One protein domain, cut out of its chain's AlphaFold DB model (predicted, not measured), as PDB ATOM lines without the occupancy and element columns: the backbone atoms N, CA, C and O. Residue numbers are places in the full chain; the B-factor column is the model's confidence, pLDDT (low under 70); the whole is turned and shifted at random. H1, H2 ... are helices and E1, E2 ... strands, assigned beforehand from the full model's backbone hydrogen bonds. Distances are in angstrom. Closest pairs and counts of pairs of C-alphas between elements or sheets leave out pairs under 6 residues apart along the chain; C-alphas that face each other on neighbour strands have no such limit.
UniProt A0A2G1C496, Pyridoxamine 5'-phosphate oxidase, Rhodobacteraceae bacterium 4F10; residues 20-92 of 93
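What this domain is: This is residues 20 to 92 of the 93 residues of the protein "Pyridoxamine 5'-phosphate oxidase" of Rhodobacteraceae bacterium 4F10 (UniProt A0A2G1C496). A twisted meander of three strands, each the antiparallel neighbour of the one before, stands between two helices set far apart: H1 grazes the sheet near the E2-E3 turn, and H2 covers E1 near its other end. Residues 39 to 44 stick out between H1 and E1. The printed part has 73 residues, in the order H1, E1, E2, E3, H2; the antiparallel sheet runs E1, E2, E3, and the class is mixed, helices and strands. The whole is loose, with a radius of gyration of the C-alphas of 14.9 A, and spans 42 by 29 by 19 A.

How they stand to each other: H1, residues 26 to 38, only grazes the sheet with residues 26 to 31; its closest C-alphas to E3, residues 74 to 77, are Ile 27 and Gly 74, 7.3 A apart. E1, residues 48 to 54, forms a hairpin with E2, residues 60 to 71, with N 49 and O 65 at 2.9 A. E2 bends by 84 degrees at residue 68, and its pairing is staggered: residues 60 to 66 pair with E1, 67 to 71 with E3. E2 and E3 form a hairpin, with N 76 and O 69 at 2.8 A. H2, residues 84 to 91, is on the sheet at a height of 8.4 A, over E1 and slantwise to it at 52 degrees on the local plane; the closest C-alphas are Ile 54 and Ala 88, 6.0 A apart. H1 and H2 are apart. In both helices every O i to N i+4 pair is within hydrogen-bond range.

Where its parts are: H1 begins at C-alpha 26 (40.977, 12.918, 35.143) and is 18.2 A long. E1 measures 20.3 A, E2 26.3 A and E3 10.4 A. H2, 10.7 A, ends at C-alpha 91 (66.340, 10.905, 46.276).

The domain as a whole: The C-alphas of Asn 20 and Asn 82 are the two farthest apart, 44.2 A. The printed part has no cut, and no link is long. No printed residue is under 70 in pLDDT.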
ATOM      1  N   ASN A  20      35.365  11.900  23.982       92.56
ATOM      2  CA  ASN A  20      34.179  12.764  24.020       92.56
ATOM      3  C   ASN A  20      33.276  12.542  25.247       92.56
ATOM      4  O   ASN A  20      32.422  13.379  25.529       92.56
ATOM      5  N   ASN A  21      33.438  11.417  25.947       88.81
ATOM      6  CA  ASN A  21      32.653  11.038  27.121       88.81
ATOM      7  C   ASN A  21      33.477  11.115  28.420       88.81
ATOM      8  O   ASN A  21      32.955  10.790  29.486       88.81
ATOM      9  N   CYS A  22      34.755  11.499  28.346       92.50
ATOM     10  CA  CYS A  22      35.603  11.663  29.519       92.50
ATOM     11  C   CYS A  22      35.351  13.029  30.181       92.50
ATOM     12  O   CYS A  22      35.221  14.030  29.476       92.50
ATOM     13  N   PRO A  23      35.324  13.104  31.523       93.19
ATOM     14  CA  PRO A  23      35.314  14.387  32.218       93.19
ATOM     15  C   PRO A  23      36.612  15.154  31.941       93.19
ATOM     16  O   PRO A  23      37.661  14.555  31.699       93.19
ATOM     17  N   GLU A  24      36.560  16.484  32.039       93.00
ATOM     18  CA  GLU A  24      37.753  17.333  31.891       93.00
ATOM     19  C   GLU A  24      38.801  17.032  32.972       93.00
ATOM     20  O   GLU A  24      40.004  17.060  32.716       93.00
ATOM     21  N   ASN A  25      38.343  16.722  34.190       91.56
ATOM     22  CA  ASN A  25      39.211  16.362  35.297       91.56
ATOM     23  C   ASN A  25      39.447  14.838  35.336       91.56
ATOM     24  O   ASN A  25      38.520  14.083  35.645       91.56
ATOM     25  N   PRO A  26      40.686  14.353  35.134       93.69
ATOM     26  CA  PRO A  26      40.977  12.918  35.143       93.69
ATOM     27  C   PRO A  26      40.731  12.251  36.505       93.69
ATOM     28  O   PRO A  26      40.484  11.045  36.561       93.69
ATOM     29  N   ILE A  27      40.760  13.007  37.610       96.12
ATOM     30  CA  ILE A  27      40.453  12.474  38.945       96.12
ATOM     31  C   ILE A  27      38.968  12.107  39.070       96.12
ATOM     32  O   ILE A  27      38.637  11.175  39.801       96.12
ATOM     33  N   GLU A  28      38.070  12.775  38.340       94.38
ATOM     34  CA  GLU A  28      36.650  12.402  38.309       94.38
ATOM     35  C   GLU A  28      36.449  11.058  37.610       94.38
ATOM     36  O   GLU A  28      35.750  10.196  38.139       94.38
ATOM     37  N   LEU A  29      37.142  10.833  36.488       94.56
ATOM     38  CA  LEU A  29      37.109   9.540  35.802       94.56
ATOM     39  C   LEU A  29      37.663   8.424  36.699       94.56
ATOM     40  O   LEU A  29      37.061   7.356  36.805       94.56
ATOM     41  N   PHE A  30      38.778   8.689  37.389       96.50
ATOM     42  CA  PHE A  30      39.324   7.758  38.374       96.50
ATOM     43  C   PHE A  30      38.316   7.446  39.485       96.50
ATOM     44  O   PHE A  30      38.136   6.278  39.815       96.50
ATOM     45  N   ARG A  31      37.666   8.463  40.064       95.56
ATOM     46  CA  ARG A  31      36.677   8.294  41.139       95.56
ATOM     47  C   ARG A  31      35.566   7.340  40.705       95.56
ATOM     48  O   ARG A  31      35.231   6.417  41.444       95.56
ATOM     49  N   ASP A  32      35.020   7.549  39.514       94.38
ATOM     50  CA  ASP A  32      33.903   6.754  39.007       94.38
ATOM     51  C   ASP A  32      34.323   5.296  38.742       94.38
ATOM     52  O   ASP A  32      33.584   4.357  39.053       94.38
ATOM     53  N   TRP A  33      35.542   5.083  38.234       95.44
ATOM     54  CA  TRP A  33      36.122   3.744  38.084       95.44
ATOM     55  C   TRP A  33      36.420   3.076  39.422       95.44
ATOM     56  O   TRP A  33      36.144   1.889  39.577       95.44
ATOM     57  N   PHE A  34      36.953   3.829  40.382       96.94
ATOM     58  CA  PHE A  34      37.248   3.332  41.717       96.94
ATOM     59  C   PHE A  34      35.972   2.846  42.405       96.94
ATOM     60  O   PHE A  34      35.957   1.719  42.882       96.94
ATOM     61  N   PHE A  35      34.885   3.627  42.378       96.00
ATOM     62  CA  PHE A  35      33.599   3.188  42.929       96.00
ATOM     63  C   PHE A  35      33.040   1.966  42.204       96.00
ATOM     64  O   PHE A  35      32.608   1.020  42.849       96.00
ATOM     65  N   THR A  36      33.123   1.934  40.870       95.00
ATOM     66  CA  THR A  36      32.689   0.759  40.096       95.00
ATOM     67  C   THR A  36      33.468  -0.503  40.490       95.00
ATOM     68  O   THR A  36      32.902  -1.592  40.516       95.00
ATOM     69  N   ALA A  37      34.769  -0.374  40.770       96.00
ATOM     70  CA  ALA A  37      35.605  -1.482  41.216       96.00
ATOM     71  C   ALA A  37      35.309  -1.883  42.669       96.00
ATOM     72  O   ALA A  37      35.202  -3.070  42.943       96.00
ATOM     73  N   ASP A  38      35.144  -0.917  43.573       96.56
ATOM     74  CA  ASP A  38      34.872  -1.139  45.001       96.56
ATOM     75  C   ASP A  38      33.499  -1.791  45.248       96.56
ATOM     76  O   ASP A  38      33.347  -2.622  46.137       96.56
ATOM     77  N   GLU A  39      32.504  -1.473  44.415       96.25
ATOM     78  CA  GLU A  39      31.164  -2.076  44.465       96.25
ATOM     79  C   GLU A  39      31.077  -3.444  43.758       96.25
ATOM     80  O   GLU A  39      30.048  -4.120  43.820       96.25
ATOM     81  N   SER A  40      32.127  -3.863  43.048       94.56
ATOM     82  CA  SER A  40      32.125  -5.082  42.239       94.56
ATOM     83  C   SER A  40      32.577  -6.302  43.038       94.56
ATOM     84  O   SER A  40      33.709  -6.369  43.501       94.56
ATOM     85  N   GLU A  41      31.767  -7.362  43.041       93.81
ATOM     86  CA  GLU A  41      32.144  -8.672  43.606       93.81
ATOM     87  C   GLU A  41      33.318  -9.356  42.870       93.81
ATOM     88  O   GLU A  41      33.812 -10.389  43.309       93.81
ATOM     89  N   MET A  42      33.752  -8.822  41.720       94.31
ATOM     90  CA  MET A  42      34.884  -9.356  40.949       94.31
ATOM     91  C   MET A  42      36.244  -8.779  41.367       94.31
ATOM     92  O   MET A  42      37.263  -9.219  40.836       94.31
ATOM     93  N   VAL A  43      36.271  -7.758  42.228       94.69
ATOM     94  CA  VAL A  43      37.500  -7.058  42.625       94.69
ATOM     95  C   VAL A  43      37.653  -7.144  44.137       94.69
ATOM     96  O   VAL A  43      36.904  -6.520  44.875       94.69
ATOM     97  N   ASP A  44      38.657  -7.892  44.596       95.12
ATOM     98  CA  ASP A  44      38.854  -8.127  46.032       95.12
ATOM     99  C   ASP A  44      39.384  -6.891  46.784       95.12
ATOM    100  O   ASP A  44      38.989  -6.630  47.917       95.12
ATOM    101  N   GLU A  45      40.308  -6.133  46.178       96.50
ATOM    102  CA  GLU A  45      40.959  -4.979  46.815       96.50
ATOM    103  C   GLU A  45      41.132  -3.826  45.813       96.50
ATOM    104  O   GLU A  45      42.190  -3.638  45.208       96.50
ATOM    105  N   ALA A  46      40.070  -3.034  45.628       97.56
ATOM    106  CA  ALA A  46      40.024  -1.945  44.643       97.56
ATOM    107  C   ALA A  46      41.060  -0.831  44.892       97.56
ATOM    108  O   ALA A  46      41.440  -0.108  43.970       97.56
ATOM    109  N   ASN A  47      41.544  -0.684  46.129       97.75
ATOM    110  CA  ASN A  47      42.555   0.309  46.495       97.75
ATOM    111  C   ASN A  47      43.998  -0.217  46.467       97.75
ATOM    112  O   ASN A  47      44.915   0.533  46.820       97.75
ATOM    113  N   ALA A  48      44.233  -1.461  46.048       98.12
ATOM    114  CA  ALA A  48      45.580  -1.952  45.796       98.12
ATOM    115  C   ALA A  48      46.152  -1.315  44.520       98.12
ATOM    116  O   ALA A  48      45.529  -1.311  43.462       98.12
ATOM    117  N   MET A  49      47.376  -0.789  44.598       97.94
ATOM    118  CA  MET A  49      48.069  -0.202  43.450       97.94
ATOM    119  C   MET A  49      49.555  -0.544  43.452       97.94
ATOM    120  O   MET A  49      50.163  -0.753  44.501       97.94
ATOM    121  N   THR A  50      50.174  -0.572  42.273       98.31
ATOM    122  CA  THR A  50      51.627  -0.757  42.143       98.31
ATOM    123  C   THR A  50      52.304   0.593  41.978       98.31
ATOM    124  O   THR A  50      51.984   1.331  41.052       98.31
ATOM    125  N   ILE A  51      53.283   0.895  42.832       97.56
ATOM    126  CA  ILE A  51      54.137   2.078  42.673       97.56
ATOM    127  C   ILE A  51      55.528   1.672  42.199       97.56
ATOM    128  O   ILE A  51      56.170   0.807  42.806       97.56
ATOM    129  N   ALA A  52      56.018   2.336  41.155       98.06
ATOM    130  CA  ALA A  52      57.392   2.232  40.680       98.06
ATOM    131  C   ALA A  52      58.212   3.435  41.170       98.06
ATOM    132  O   ALA A  52      57.715   4.552  41.223       98.06
ATOM    133  N   SER A  53      59.463   3.201  41.560       97.94
ATOM    134  CA  SER A  53      60.424   4.248  41.936       97.94
ATOM    135  C   SER A  53      61.799   3.903  41.373       97.94
ATOM    136  O   SER A  53      62.107   2.718  41.238       97.94
ATOM    137  N   ILE A  54      62.655   4.893  41.127       98.31
ATOM    138  CA  ILE A  54      64.054   4.645  40.757       98.31
ATOM    139  C   ILE A  54      64.856   4.351  42.025       98.31
ATOM    140  O   ILE A  54      64.947   5.189  42.919       98.31
ATOM    141  N   GLY A  55      65.381   3.132  42.138       97.38
ATOM    142  CA  GLY A  55      66.247   2.735  43.240       97.38
ATOM    143  C   GLY A  55      67.526   3.570  43.289       97.38
ATOM    144  O   GLY A  55      67.913   4.216  42.319       97.38
ATOM    145  N   LEU A  56      68.218   3.536  44.430       97.25
ATOM    146  CA  LEU A  56      69.515   4.215  44.583       97.25
ATOM    147  C   LEU A  56      70.609   3.619  43.675       97.25
ATOM    148  O   LEU A  56      71.651   4.231  43.476       97.25
ATOM    149  N   ASP A  57      70.355   2.432  43.127       97.00
ATOM    150  CA  ASP A  57      71.146   1.754  42.099       97.00
ATOM    151  C   ASP A  57      70.858   2.265  40.673       97.00
ATOM    152  O   ASP A  57      71.510   1.828  39.728       97.00
ATOM    153  N   GLY A  58      69.901   3.183  40.502       97.06
ATOM    154  CA  GLY A  58      69.492   3.731  39.209       97.06
ATOM    155  C   GLY A  58      68.478   2.873  38.446       97.06
ATOM    156  O   GLY A  58      68.076   3.258  37.349       97.06
ATOM    157  N   PHE A  59      68.022   1.747  39.005       97.94
ATOM    158  CA  PHE A  59      67.086   0.840  38.336       97.94
ATOM    159  C   PHE A  59      65.662   0.957  38.901       97.94
ATOM    160  O   PHE A  59      65.476   1.208  40.095       97.94
ATOM    161  N   PRO A  60      64.617   0.768  38.074       97.88
ATOM    162  CA  PRO A  60      63.242   0.812  38.545       97.88
ATOM    163  C   PRO A  60      62.947  -0.356  39.492       97.88
ATOM    164  O   PRO A  60      63.257  -1.514  39.214       97.88
ATOM    165  N   LYS A  61      62.286  -0.047  40.606       97.94
ATOM    166  CA  LYS A  61      61.770  -1.020  41.572       97.94
ATOM    167  C   LYS A  61      60.269  -0.802  41.739       97.94
ATOM    168  O   LYS A  61      59.844   0.336  41.939       97.94
ATOM    169  N   SER A  62      59.491  -1.884  41.744       98.06
ATOM    170  CA  SER A  62      58.026  -1.856  41.861       98.06
ATOM    171  C   SER A  62      57.534  -2.715  43.020       98.06
ATOM    172  O   SER A  62      58.182  -3.685  43.405       98.06
ATOM    173  N   ARG A  63      56.407  -2.329  43.616       97.81
ATOM    174  CA  ARG A  63      55.745  -3.057  44.710       97.81
ATOM    175  C   ARG A  63      54.297  -2.610  44.855       97.81
ATOM    176  O   ARG A  63      53.981  -1.465  44.524       97.81
ATOM    177  N   VAL A  64      53.469  -3.479  45.421       98.12
ATOM    178  CA  VAL A  64      52.091  -3.152  45.801       98.12
ATOM    179  C   VAL A  64      52.089  -2.270  47.053       98.12
ATOM    180  O   VAL A  64      52.863  -2.483  47.991       98.12
ATOM    181  N   VAL A  65      51.230  -1.258  47.049       98.12
ATOM    182  CA  VAL A  65      50.872  -0.403  48.181       98.12
ATOM    183  C   VAL A  65      49.359  -0.191  48.169       98.12
ATOM    184  O   VAL A  65      48.702  -0.425  47.159       98.12
ATOM    185  N   LEU A  66      48.810   0.289  49.282       98.31
ATOM    186  CA  LEU A  66      47.393   0.631  49.360       98.31
ATOM    187  C   LEU A  66      47.199   2.130  49.186       98.31
ATOM    188  O   LEU A  66      47.760   2.925  49.950       98.31
ATOM    189  N   LEU A  67      46.358   2.498  48.225       98.38
ATOM    190  CA  LEU A  67      45.807   3.835  48.116       98.38
ATOM    191  C   LEU A  67      44.955   4.114  49.359       98.38
ATOM    192  O   LEU A  67      44.083   3.329  49.738       98.38
ATOM    193  N   LYS A  68      45.247   5.223  50.038       98.00
ATOM    194  CA  LYS A  68      44.545   5.626  51.263       98.00
ATOM    195  C   LYS A  68      43.561   6.751  51.018       98.00
ATOM    196  O   LYS A  68      42.517   6.769  51.663       98.00
ATOM    197  N   LYS A  69      43.902   7.692  50.138       97.69
ATOM    198  CA  LYS A  69      43.042   8.811  49.740       97.69
ATOM    199  C   LYS A  69      43.387   9.236  48.318       97.69
ATOM    200  O   LYS A  69      44.505   9.012  47.864       97.69
ATOM    201  N   TYR A  70      42.460   9.912  47.667       96.62
ATOM    202  CA  TYR A  70      42.714  10.700  46.470       96.62
ATOM    203  C   TYR A  70      42.037  12.061  46.645       96.62
ATOM    204  O   TYR A  70      41.009  12.173  47.315       96.62
ATOM    205  N   THR A  71      42.650  13.101  46.102       94.62
ATOM    206  CA  THR A  71      42.139  14.474  46.100       94.62
ATOM    207  C   THR A  71      42.289  15.044  44.694       94.62
ATOM    208  O   THR A  71      42.809  14.381  43.797       94.62
ATOM    209  N   TRP A  72      41.876  16.293  44.495       91.12
ATOM    210  CA  TRP A  72      42.150  17.008  43.250       91.12
ATOM    211  C   TRP A  72      43.660  17.176  42.974       91.12
ATOM    212  O   TRP A  72      44.039  17.378  41.827       91.12
ATOM    213  N   GLU A  73      44.517  17.053  43.997       90.62
ATOM    214  CA  GLU A  73      45.985  17.126  43.881       90.62
ATOM    215  C   GLU A  73      46.625  15.777  43.510       90.62
ATOM    216  O   GLU A  73      47.805  15.733  43.170       90.62
ATOM    217  N   GLY A  74      45.873  14.670  43.575       94.06
ATOM    218  CA  GLY A  74      46.346  13.342  43.189       94.06
ATOM    219  C   GLY A  74      46.115  12.263  44.246       94.06
ATOM    220  O   GLY A  74      45.122  12.265  44.972       94.06
ATOM    221  N   PHE A  75      47.032  11.297  44.308       97.62
ATOM    222  CA  PHE A  75      46.884  10.050  45.062       97.62
ATOM    223  C   PHE A  75      47.763  10.026  46.316       97.62
ATOM    224  O   PHE A  75      48.935  10.390  46.277       97.62
ATOM    225  N   ILE A  76      47.218   9.537  47.431       98.19
ATOM    226  CA  ILE A  76      47.889   9.507  48.734       98.19
ATOM    227  C   ILE A  76      47.976   8.065  49.237       98.19
ATOM    228  O   ILE A  76      46.964   7.387  49.427       98.19
ATOM    229  N   PHE A  77      49.194   7.621  49.545       98.12
ATOM    230  CA  PHE A  77      49.489   6.350  50.210       98.12
ATOM    231  C   PHE A  77      50.464   6.571  51.367       98.12
ATOM    232  O   PHE A  77      51.172   7.574  51.418       98.12
ATOM    233  N   TYR A  78      50.520   5.618  52.296       97.81
ATOM    234  CA  TYR A  78      51.450   5.659  53.425       97.81
ATOM    235  C   TYR A  78      52.468   4.522  53.333       97.81
ATOM    236  O   TYR A  78      52.161   3.419  52.886       97.81
ATOM    237  N   THR A  79      53.699   4.793  53.762       97.44
ATOM    238  CA  THR A  79      54.796   3.819  53.801       97.44
ATOM    239  C   THR A  79      55.762   4.159  54.936       97.44
ATOM    240  O   THR A  79      55.715   5.237  55.519       97.44
ATOM    241  N   ASN A  80      56.682   3.245  55.228       97.81
ATOM    242  CA  ASN A  80      57.822   3.509  56.094       97.81
ATOM    243  C   ASN A  80      58.888   4.339  55.350       97.81
ATOM    244  O   ASN A  80      59.396   3.893  54.311       97.81
ATOM    245  N   TYR A  81      59.264   5.494  55.903       97.62
ATOM    246  CA  TYR A  81      60.312   6.375  55.371       97.62
ATOM    247  C   TYR A  81      61.689   5.701  55.269       97.62
ATOM    248  O   TYR A  81      62.443   5.976  54.342       97.62
ATOM    249  N   ASN A  82      61.991   4.747  56.155       97.81
ATOM    250  CA  ASN A  82      63.261   4.016  56.151       97.81
ATOM    251  C   ASN A  82      63.310   2.859  55.140       97.81
ATOM    252  O   ASN A  82      64.360   2.235  54.976       97.81
ATOM    253  N   SER A  83      62.195   2.551  54.468       97.75
ATOM    254  CA  SER A  83      62.161   1.500  53.446       97.75
ATOM    255  C   SER A  83      62.891   1.919  52.168       97.75
ATOM    256  O   SER A  83      63.066   3.109  51.911       97.75
ATOM    257  N   GLU A  84      63.257   0.948  51.324       96.50
ATOM    258  CA  GLU A  84      63.910   1.235  50.037       96.50
ATOM    259  C   GLU A  84      63.133   2.252  49.194       96.50
ATOM    260  O   GLU A  84      63.724   3.197  48.687       96.50
ATOM    261  N   LYS A  85      61.802   2.114  49.099       97.06
ATOM    262  CA  LYS A  85      60.963   3.050  48.331       97.06
ATOM    263  C   LYS A  85      60.936   4.456  48.943       97.06
ATOM    264  O   LYS A  85      60.896   5.426  48.205       97.06
ATOM    265  N   GLY A  86      60.976   4.560  50.276       97.81
ATOM    266  CA  GLY A  86      60.991   5.851  50.970       97.81
ATOM    267  C   GLY A  86      62.279   6.615  50.679       97.81
ATOM    268  O   GLY A  86      62.233   7.776  50.291       97.81
ATOM    269  N   LYS A  87      63.421   5.922  50.761       98.06
ATOM    270  CA  LYS A  87      64.733   6.476  50.395       98.06
ATOM    271  C   LYS A  87      64.835   6.798  48.900       98.06
ATOM    272  O   LYS A  87      65.393   7.827  48.547       98.06
ATOM    273  N   ALA A  88      64.287   5.938  48.040       98.06
ATOM    274  CA  ALA A  88      64.252   6.143  46.593       98.06
ATOM    275  C   ALA A  88      63.473   7.411  46.208       98.06
ATOM    276  O   ALA A  88      64.015   8.251  45.503       98.06
ATOM    277  N   ILE A  89      62.249   7.575  46.725       97.50
ATOM    278  CA  ILE A  89      61.407   8.758  46.472       97.50
ATOM    279  C   ILE A  89      62.077  10.024  47.012       97.50
ATOM    280  O   ILE A  89      62.107  11.038  46.333       97.50
ATOM    281  N   LEU A  90      62.678   9.968  48.206       97.44
ATOM    282  CA  LEU A  90      63.402  11.119  48.757       97.44
ATOM    283  C   LEU A  90      64.564  11.570  47.852       97.44
ATOM    284  O   LEU A  90      64.870  12.757  47.800       97.44
ATOM    285  N   ASN A  91      65.215  10.630  47.166       97.38
ATOM    286  CA  ASN A  91      66.340  10.905  46.276       97.38
ATOM    287  C   ASN A  91      65.913  11.292  44.846       97.38
ATOM    288  O   ASN A  91      66.684  11.940  44.144       97.38
ATOM    289  N   ASN A  92      64.728  10.869  44.394       95.00
ATOM    290  CA  ASN A  92      64.208  11.116  43.049       95.00
ATOM    291  C   ASN A  92      62.671  11.206  43.093       95.00
ATOM    292  O   ASN A  92      61.997  10.171  43.157       95.00
TER     293      ASN A  92